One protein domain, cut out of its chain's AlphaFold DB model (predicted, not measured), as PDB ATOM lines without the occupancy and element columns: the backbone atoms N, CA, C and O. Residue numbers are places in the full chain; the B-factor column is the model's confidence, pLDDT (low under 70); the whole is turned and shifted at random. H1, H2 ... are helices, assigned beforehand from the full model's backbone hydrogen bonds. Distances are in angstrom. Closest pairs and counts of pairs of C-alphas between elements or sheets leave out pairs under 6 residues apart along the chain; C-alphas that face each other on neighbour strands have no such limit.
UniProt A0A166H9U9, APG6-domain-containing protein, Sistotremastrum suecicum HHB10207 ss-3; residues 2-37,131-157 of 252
ATOM      1  N   SER A   2     -29.011  -8.181  32.563       44.75
ATOM      2  CA  SER A   2     -28.105  -8.093  31.399       44.75
ATOM      3  C   SER A   2     -28.935  -8.147  30.117       44.75
ATOM      4  O   SER A   2     -28.858  -9.108  29.362       44.75
ATOM      5  N   GLU A   3     -29.784  -7.141  29.913       50.56
ATOM      6  CA  GLU A   3     -30.653  -7.045  28.727       50.56
ATOM      7  C   GLU A   3     -30.453  -5.743  27.935       50.56
ATOM      8  O   GLU A   3     -31.312  -5.361  27.158       50.56
ATOM      9  N   ASP A   4     -29.290  -5.094  28.064       47.19
ATOM     10  CA  ASP A   4     -28.960  -3.863  27.322       47.19
ATOM     11  C   ASP A   4     -27.667  -4.005  26.512       47.19
ATOM     12  O   ASP A   4     -26.757  -3.179  26.541       47.19
ATOM     13  N   LEU A   5     -27.577  -5.090  25.762       55.50
ATOM     14  CA  LEU A   5     -26.704  -5.156  24.601       55.50
ATOM     15  C   LEU A   5     -27.665  -5.352  23.415       55.50
ATOM     16  O   LEU A   5     -28.690  -6.005  23.602       55.50
ATOM     17  N   HIS A   6     -27.341  -4.856  22.219       64.50
ATOM     18  CA  HIS A   6     -28.083  -4.996  20.939       64.50
ATOM     19  C   HIS A   6     -29.026  -3.856  20.554       64.50
ATOM     20  O   HIS A   6     -30.228  -3.883  20.798       64.50
ATOM     21  N   ARG A   7     -28.483  -2.912  19.776       72.00
ATOM     22  CA  ARG A   7     -29.287  -2.047  18.904       72.00
ATOM     23  C   ARG A   7     -28.714  -1.973  17.488       72.00
ATOM     24  O   ARG A   7     -28.558  -0.892  16.935       72.00
ATOM     25  N   TYR A   8     -28.413  -3.130  16.905       83.88
ATOM     26  CA  TYR A   8     -28.134  -3.249  15.476       83.88
ATOM     27  C   TYR A   8     -29.099  -4.246  14.870       83.88
ATOM     28  O   TYR A   8     -29.458  -5.240  15.496       83.88
ATOM     29  N   VAL A   9     -29.547  -3.944  13.664       91.25
ATOM     30  CA  VAL A   9     -30.534  -4.734  12.946       91.25
ATOM     31  C   VAL A   9     -29.990  -4.963  11.550       91.25
ATOM     32  O   VAL A   9     -29.490  -4.028  10.928       91.25
ATOM     33  N   CYS A  10     -30.070  -6.203  11.073       92.12
ATOM     34  CA  CYS A  10     -29.691  -6.528   9.709       92.12
ATOM     35  C   CYS A  10     -30.568  -5.742   8.744       92.12
ATOM     36  O   CYS A  10     -31.796  -5.787   8.840       92.12
ATOM     37  N   GLN A  11     -29.965  -5.059   7.781       91.69
ATOM     38  CA  GLN A  11     -30.735  -4.253   6.850       91.69
ATOM     39  C   GLN A  11     -31.640  -5.095   5.938       91.69
ATOM     40  O   GLN A  11     -32.713  -4.622   5.568       91.69
ATOM     41  N   GLN A  12     -31.261  -6.336   5.630       91.69
ATOM     42  CA  GLN A  12     -32.029  -7.219   4.746       91.69
ATOM     43  C   GLN A  12     -33.134  -7.981   5.492       91.69
ATOM     44  O   GLN A  12     -34.311  -7.806   5.194       91.69
ATOM     45  N   CYS A  13     -32.792  -8.786   6.504       93.50
ATOM     46  CA  CYS A  13     -33.778  -9.622   7.206       93.50
ATOM     47  C   CYS A  13     -34.432  -8.955   8.427       93.50
ATOM     48  O   CYS A  13     -35.293  -9.557   9.064       93.50
ATOM     49  N   LYS A  14     -34.007  -7.739   8.793       92.00
ATOM     50  CA  LYS A  14     -34.472  -6.988   9.974       92.00
ATOM     51  C   LYS A  14     -34.339  -7.729  11.314       92.00
ATOM     52  O   LYS A  14     -34.949  -7.335  12.305       92.00
ATOM     53  N   GLN A  15     -33.502  -8.764  11.379       90.19
ATOM     54  CA  GLN A  15     -33.210  -9.484  12.618       90.19
ATOM     55  C   GLN A  15     -32.175  -8.737  13.471       90.19
ATOM     56  O   GLN A  15     -31.289  -8.075  12.916       90.19
ATOM     57  N   PRO A  16     -32.261  -8.836  14.811       89.69
ATOM     58  CA  PRO A  16     -31.293  -8.217  15.704       89.69
ATOM     59  C   PRO A  16     -29.912  -8.848  15.512       89.69
ATOM     60  O   PRO A  16     -29.757 -10.067  15.549       89.69
ATOM     61  N   LEU A  17     -28.905  -8.003  15.321       87.19
ATOM     62  CA  LEU A  17     -27.517  -8.403  15.141       87.19
ATOM     63  C   LEU A  17     -26.747  -8.278  16.443       87.19
ATOM     64  O   LEU A  17     -26.879  -7.281  17.157       87.19
ATOM     65  N   ARG A  18     -25.894  -9.268  16.695       83.25
ATOM     66  CA  ARG A  18     -24.855  -9.205  17.721       83.25
ATOM     67  C   ARG A  18     -23.552  -8.852  17.026       83.25
ATOM     68  O   ARG A  18     -23.239  -9.428  15.992       83.25
ATOM     69  N   ILE A  19     -22.870  -7.838  17.544       80.62
ATOM     70  CA  ILE A  19     -21.567  -7.447  17.018       80.62
ATOM     71  C   ILE A  19     -20.545  -8.421  17.577       80.62
ATOM     72  O   ILE A  19     -20.595  -8.737  18.769       80.62
ATOM     73  N   ASP A  20     -19.627  -8.865  16.728       77.69
ATOM     74  CA  ASP A  20     -18.548  -9.735  17.162       77.69
ATOM     75  C   ASP A  20     -17.688  -9.058  18.240       77.69
ATOM     76  O   ASP A  20     -17.369  -7.868  18.132       77.69
ATOM     77  N   PRO A  21     -17.292  -9.803  19.286       71.81
ATOM     78  CA  PRO A  21     -16.559  -9.259  20.428       71.81
ATOM     79  C   PRO A  21     -15.217  -8.623  20.031       71.81
ATOM     80  O   PRO A  21     -14.767  -7.681  20.676       71.81
ATOM     81  N   GLU A  22     -14.613  -9.046  18.920       75.12
ATOM     82  CA  GLU A  22     -13.381  -8.440  18.399       75.12
ATOM     83  C   GLU A  22     -13.581  -6.999  17.907       75.12
ATOM     84  O   GLU A  22     -12.695  -6.156  18.043       75.12
ATOM     85  N   LEU A  23     -14.763  -6.683  17.374       72.38
ATOM     86  CA  LEU A  23     -15.099  -5.326  16.944       72.38
ATOM     87  C   LEU A  23     -15.543  -4.456  18.131       72.38
ATOM     88  O   LEU A  23     -15.483  -3.224  18.072       72.38
ATOM     89  N   VAL A  24     -15.974  -5.095  19.223       71.50
ATOM     90  CA  VAL A  24     -16.338  -4.447  20.487       71.50
ATOM     91  C   VAL A  24     -15.085  -3.901  21.190       71.50
ATOM     92  O   VAL A  24     -15.103  -2.744  21.609       71.50
ATOM     93  N   ASP A  25     -13.980  -4.645  21.215       68.44
ATOM     94  CA  ASP A  25     -12.740  -4.248  21.909       68.44
ATOM     95  C   ASP A  25     -11.754  -3.430  21.048       68.44
ATOM     96  O   ASP A  25     -10.610  -3.178  21.440       68.44
ATOM     97  N   LEU A  26     -12.186  -2.970  19.871       72.19
ATOM     98  CA  LEU A  26     -11.314  -2.273  18.933       72.19
ATOM     99  C   LEU A  26     -10.926  -0.860  19.440       72.19
ATOM    100  O   LEU A  26     -11.814  -0.063  19.771       72.19
ATOM    101  N   PRO A  27      -9.627  -0.486  19.469       72.50
ATOM    102  CA  PRO A  27      -9.206   0.844  19.902       72.50
ATOM    103  C   PRO A  27      -9.590   1.919  18.866       72.50
ATOM    104  O   PRO A  27      -9.535   1.656  17.664       72.50
ATOM    105  N   PRO A  28      -9.898   3.164  19.284       71.38
ATOM    106  CA  PRO A  28     -10.317   4.249  18.385       71.38
ATOM    107  C   PRO A  28      -9.379   4.524  17.195       71.38
ATOM    108  O   PRO A  28      -9.841   4.927  16.134       71.38
ATOM    109  N   SER A  29      -8.072   4.282  17.340       73.94
ATOM    110  CA  SER A  29      -7.082   4.458  16.267       73.94
ATOM    111  C   SER A  29      -7.182   3.413  15.151       73.94
ATOM    112  O   SER A  29      -6.845   3.712  14.008       73.94
ATOM    113  N   ALA A  30      -7.663   2.203  15.448       77.62
ATOM    114  CA  ALA A  30      -7.791   1.133  14.462       77.62
ATOM    115  C   ALA A  30      -8.968   1.363  13.496       77.62
ATOM    116  O   ALA A  30      -8.904   0.933  12.346       77.62
ATOM    117  N   TYR A  31      -9.991   2.117  13.910       75.44
ATOM    118  CA  TYR A  31     -11.111   2.507  13.044       75.44
ATOM    119  C   TYR A  31     -10.648   3.294  11.812       75.44
ATOM    120  O   TYR A  31     -11.059   2.988  10.696       75.44
ATOM    121  N   GLY A  32      -9.716   4.239  11.990       74.38
ATOM    122  CA  GLY A  32      -9.170   5.027  10.880       74.38
ATOM    123  C   GLY A  32      -8.370   4.195   9.868       74.38
ATOM    124  O   GLY A  32      -8.316   4.537   8.688       74.38
ATOM    125  N   ILE A  33      -7.785   3.070  10.294       80.12
ATOM    126  CA  ILE A  33      -7.082   2.140   9.395       80.12
ATOM    127  C   ILE A  33      -8.092   1.380   8.522       80.12
ATOM    128  O   ILE A  33      -7.864   1.214   7.324       80.12
ATOM    129  N   ILE A  34      -9.222   0.963   9.102       75.88
ATOM    130  CA  ILE A  34     -10.301   0.253   8.394       75.88
ATOM    131  C   ILE A  34     -10.964   1.165   7.353       75.88
ATOM    132  O   ILE A  34     -11.213   0.750   6.222       75.88
ATOM    133  N   GLU A  35     -11.192   2.436   7.687       73.94
ATOM    134  CA  GLU A  35     -11.690   3.427   6.722       73.94
ATOM    135  C   GLU A  35     -10.706   3.643   5.551       73.94
ATOM    136  O   GLU A  35     -11.108   3.826   4.393       73.94
ATOM    137  N   GLY A  36      -9.400   3.572   5.831       74.69
ATOM    138  CA  GLY A  36      -8.337   3.675   4.833       74.69
ATOM    139  C   GLY A  36      -8.256   2.476   3.881       74.69
ATOM    140  O   GLY A  36      -8.061   2.670   2.681       74.69
ATOM    141  N   SER A  37      -8.442   1.248   4.370       73.12
ATOM    142  CA  SER A  37      -8.339   0.030   3.549       73.12
ATOM    143  C   SER A  37      -9.531  -0.164   2.610       73.12
ATOM    144  O   SER A  37      -9.347  -0.511   1.445       73.12
ATOM    145  N   SER A 131     -16.553   4.446  26.986       70.38
ATOM    146  CA  SER A 131     -17.976   4.675  27.258       70.38
ATOM    147  C   SER A 131     -18.810   4.023  26.155       70.38
ATOM    148  O   SER A 131     -18.603   4.331  24.985       70.38
ATOM    149  N   LEU A 132     -19.744   3.139  26.513       72.69
ATOM    150  CA  LEU A 132     -20.592   2.374  25.585       72.69
ATOM    151  C   LEU A 132     -21.243   3.268  24.506       72.69
ATOM    152  O   LEU A 132     -21.429   2.866  23.362       72.69
ATOM    153  N   SER A 133     -21.502   4.537  24.831       76.69
ATOM    154  CA  SER A 133     -21.964   5.561  23.887       76.69
ATOM    155  C   SER A 133     -20.964   5.913  22.774       76.69
ATOM    156  O   SER A 133     -21.377   6.154  21.641       76.69
ATOM    157  N   HIS A 134     -19.666   5.960  23.070       78.31
ATOM    158  CA  HIS A 134     -18.604   6.192  22.092       78.31
ATOM    159  C   HIS A 134     -18.490   5.011  21.127       78.31
ATOM    160  O   HIS A 134     -18.399   5.215  19.923       78.31
ATOM    161  N   GLN A 135     -18.584   3.791  21.652       78.00
ATOM    162  CA  GLN A 135     -18.548   2.559  20.870       78.00
ATOM    163  C   GLN A 135     -19.747   2.431  19.916       78.00
ATOM    164  O   GLN A 135     -19.586   2.115  18.742       78.00
ATOM    165  N   ILE A 136     -20.955   2.759  20.384       79.75
ATOM    166  CA  ILE A 136     -22.140   2.783  19.514       79.75
ATOM    167  C   ILE A 136     -21.974   3.821  18.396       79.75
ATOM    168  O   ILE A 136     -22.320   3.562  17.242       79.75
ATOM    169  N   ARG A 137     -21.426   5.000  18.715       82.69
ATOM    170  CA  ARG A 137     -21.176   6.052  17.719       82.69
ATOM    171  C   ARG A 137     -20.127   5.630  16.691       82.69
ATOM    172  O   ARG A 137     -20.371   5.847  15.509       82.69
ATOM    173  N   SER A 138     -19.019   5.014  17.105       81.62
ATOM    174  CA  SER A 138     -17.964   4.570  16.184       81.62
ATOM    175  C   SER A 138     -18.445   3.453  15.259       81.62
ATOM    176  O   SER A 138     -18.230   3.521  14.054       81.62
ATOM    177  N   HIS A 139     -19.174   2.464  15.782       82.31
ATOM    178  CA  HIS A 139     -19.762   1.387  14.973       82.31
ATOM    179  C   HIS A 139     -20.798   1.914  13.979       82.31
ATOM    180  O   HIS A 139     -20.783   1.540  12.811       82.31
ATOM    181  N   THR A 140     -21.655   2.844  14.408       85.62
ATOM    182  CA  THR A 140     -22.621   3.493  13.508       85.62
ATOM    183  C   THR A 140     -21.913   4.289  12.408       85.62
ATOM    184  O   THR A 140     -22.325   4.237  11.253       85.62
ATOM    185  N   GLN A 141     -20.832   5.005  12.739       86.50
ATOM    186  CA  GLN A 141     -20.023   5.726  11.752       86.50
ATOM    187  C   GLN A 141     -19.377   4.778  10.739       86.50
ATOM    188  O   GLN A 141     -19.487   5.041   9.545       86.50
ATOM    189  N   LEU A 142     -18.812   3.650  11.183       85.50
ATOM    190  CA  LEU A 142     -18.285   2.624  10.281       85.50
ATOM    191  C   LEU A 142     -19.355   2.074   9.340       85.50
ATOM    192  O   LEU A 142     -19.131   2.018   8.136       85.50
ATOM    193  N   PHE A 143     -20.519   1.671   9.855       87.81
ATOM    194  CA  PHE A 143     -21.572   1.112   9.001       87.81
ATOM    195  C   PHE A 143     -22.091   2.140   7.993       87.81
ATOM    196  O   PHE A 143     -22.286   1.804   6.826       87.81
ATOM    197  N   ASN A 144     -22.231   3.404   8.400       87.75
ATOM    198  CA  ASN A 144     -22.578   4.490   7.484       87.75
ATOM    199  C   ASN A 144     -21.490   4.709   6.429       87.75
ATOM    200  O   ASN A 144     -21.798   4.910   5.257       87.75
ATOM    201  N   PHE A 145     -20.220   4.641   6.825       88.19
ATOM    202  CA  PHE A 145     -19.097   4.758   5.905       88.19
ATOM    203  C   PHE A 145     -19.099   3.622   4.872       88.19
ATOM    204  O   PHE A 145     -19.045   3.896   3.674       88.19
ATOM    205  N   LEU A 146     -19.249   2.367   5.306       87.12
ATOM    206  CA  LEU A 146     -19.347   1.201   4.417       87.12
ATOM    207  C   LEU A 146     -20.542   1.312   3.458       87.12
ATOM    208  O   LEU A 146     -20.391   1.082   2.257       87.12
ATOM    209  N   SER A 147     -21.696   1.757   3.961       90.44
ATOM    210  CA  SER A 147     -22.907   1.984   3.153       90.44
ATOM    211  C   SER A 147     -22.756   3.143   2.166       90.44
ATOM    212  O   SER A 147     -23.359   3.136   1.109       90.44
ATOM    213  N   SER A 148     -21.934   4.153   2.473       88.75
ATOM    214  CA  SER A 148     -21.673   5.261   1.541       88.75
ATOM    215  C   SER A 148     -20.744   4.879   0.384       88.75
ATOM    216  O   SER A 148     -20.715   5.555  -0.643       88.75
ATOM    217  N   ARG A 149     -19.944   3.822   0.568       86.06
ATOM    218  CA  ARG A 149     -18.910   3.366  -0.374       86.06
ATOM    219  C   ARG A 149     -19.370   2.209  -1.248       86.06
ATOM    220  O   ARG A 149     -18.746   1.937  -2.268       86.06
ATOM    221  N   THR A 150     -20.412   1.512  -0.826       85.19
ATOM    222  CA  THR A 150     -20.969   0.354  -1.519       85.19
ATOM    223  C   THR A 150     -22.432   0.629  -1.824       85.19
ATOM    224  O   THR A 150     -23.079   1.394  -1.127       85.19
ATOM    225  N   GLU A 151     -22.989  -0.009  -2.847       86.25
ATOM    226  CA  GLU A 151     -24.422   0.113  -3.172       86.25
ATOM    227  C   GLU A 151     -25.323  -0.639  -2.170       86.25
ATOM    228  O   GLU A 151     -26.512  -0.839  -2.407       86.25
ATOM    229  N   ILE A 152     -24.747  -1.106  -1.059       89.31
ATOM    230  CA  ILE A 152     -25.376  -1.986  -0.088       89.31
ATOM    231  C   ILE A 152     -25.361  -1.297   1.271       89.31
ATOM    232  O   ILE A 152     -24.318  -0.937   1.816       89.31
ATOM    233  N   ASP A 153     -26.537  -1.186   1.861       90.06
ATOM    234  CA  ASP A 153     -26.711  -0.678   3.212       90.06
ATOM    235  C   ASP A 153     -26.264  -1.719   4.258       90.06
ATOM    236  O   ASP A 153     -26.702  -2.874   4.265       90.06
ATOM    237  N   HIS A 154     -25.416  -1.285   5.183       88.88
ATOM    238  CA  HIS A 154     -24.870  -2.064   6.293       88.88
ATOM    239  C   HIS A 154     -25.567  -1.672   7.609       88.88
ATOM    240  O   HIS A 154     -26.004  -0.528   7.751       88.88
ATOM    241  N   PRO A 155     -25.646  -2.563   8.619       90.75
ATOM    242  CA  PRO A 155     -25.030  -3.892   8.717       90.75
ATOM    243  C   PRO A 155     -25.899  -5.034   8.165       90.75
ATOM    244  O   PRO A 155     -27.128  -4.984   8.193       90.75
ATOM    245  N   LEU A 156     -25.250  -6.110   7.716       90.75
ATOM    246  CA  LEU A 156     -25.891  -7.351   7.268       90.75
ATOM    247  C   LEU A 156     -25.522  -8.514   8.201       90.75
ATOM    248  O   LEU A 156     -24.426  -8.535   8.753       90.75
ATOM    249  N   CYS A 157     -26.427  -9.482   8.376       91.81
ATOM    250  CA  CYS A 157     -26.107 -10.734   9.072       91.81
ATOM    251  C   CYS A 157     -25.272 -11.664   8.181       91.81
ATOM    252  O   CYS A 157     -25.293 -11.526   6.958       91.81
TER     253      CYS A 157
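What this domain is: This is residues 2 to 37 and 131 to 157 of the 252 residues of the protein "APG6-domain-containing protein" of Sistotremastrum suecicum HHB10207 ss-3 (UniProt A0A166H9U9). The long helix H3 and the shorter H2 lie side by side, nearly parallel; on another side of H3 the unnamed residues 2 to 20 fold back on themselves as a loop, and the tail after H3 turns back toward that loop. The 63 printed residues hold three named helices, H1, H2 and H3 in chain order, and no named strand: all helix. The whole is compact, radius of gyration of the C-alphas 12.1 A, spans 33 by 30 by 17 A.

Where its parts are: H3, residues 132 to 149, is 26.0 A long, from C-alpha 132 at (-20.592, 2.374, 25.585) to C-alpha 149 at (-18.910, 3.366, -0.374). H2, residues 28 to 37, spans 15.6 A. H1 is residues 21 to 24.

How they stand to each other: H3, with residues 138 to 145 alone, touches H2; their closest C-alphas, Leu 142 and Glu 35, are 7.5 A apart. They run the same way at a shallow tilt of 7 degrees. H1 is close to H3 but not clearly touching, C-alphas 24 and 135 being closest at 7.4 A. H1 and H2 are apart. Residues 8 to 9 pair antiparallel with 16 to 17. Every O i to N i+4 pair is within hydrogen-bond range in H3, 4 of 6 in H2; H1 is too short for one.

The domain as a whole: Residues 38 to 130 are not printed; C-alphas 37 and 131 are 26.0 A apart across the cut. The link H1 to H2 is tight. Model confidence is under 70 at residues 2 to 6 and 25.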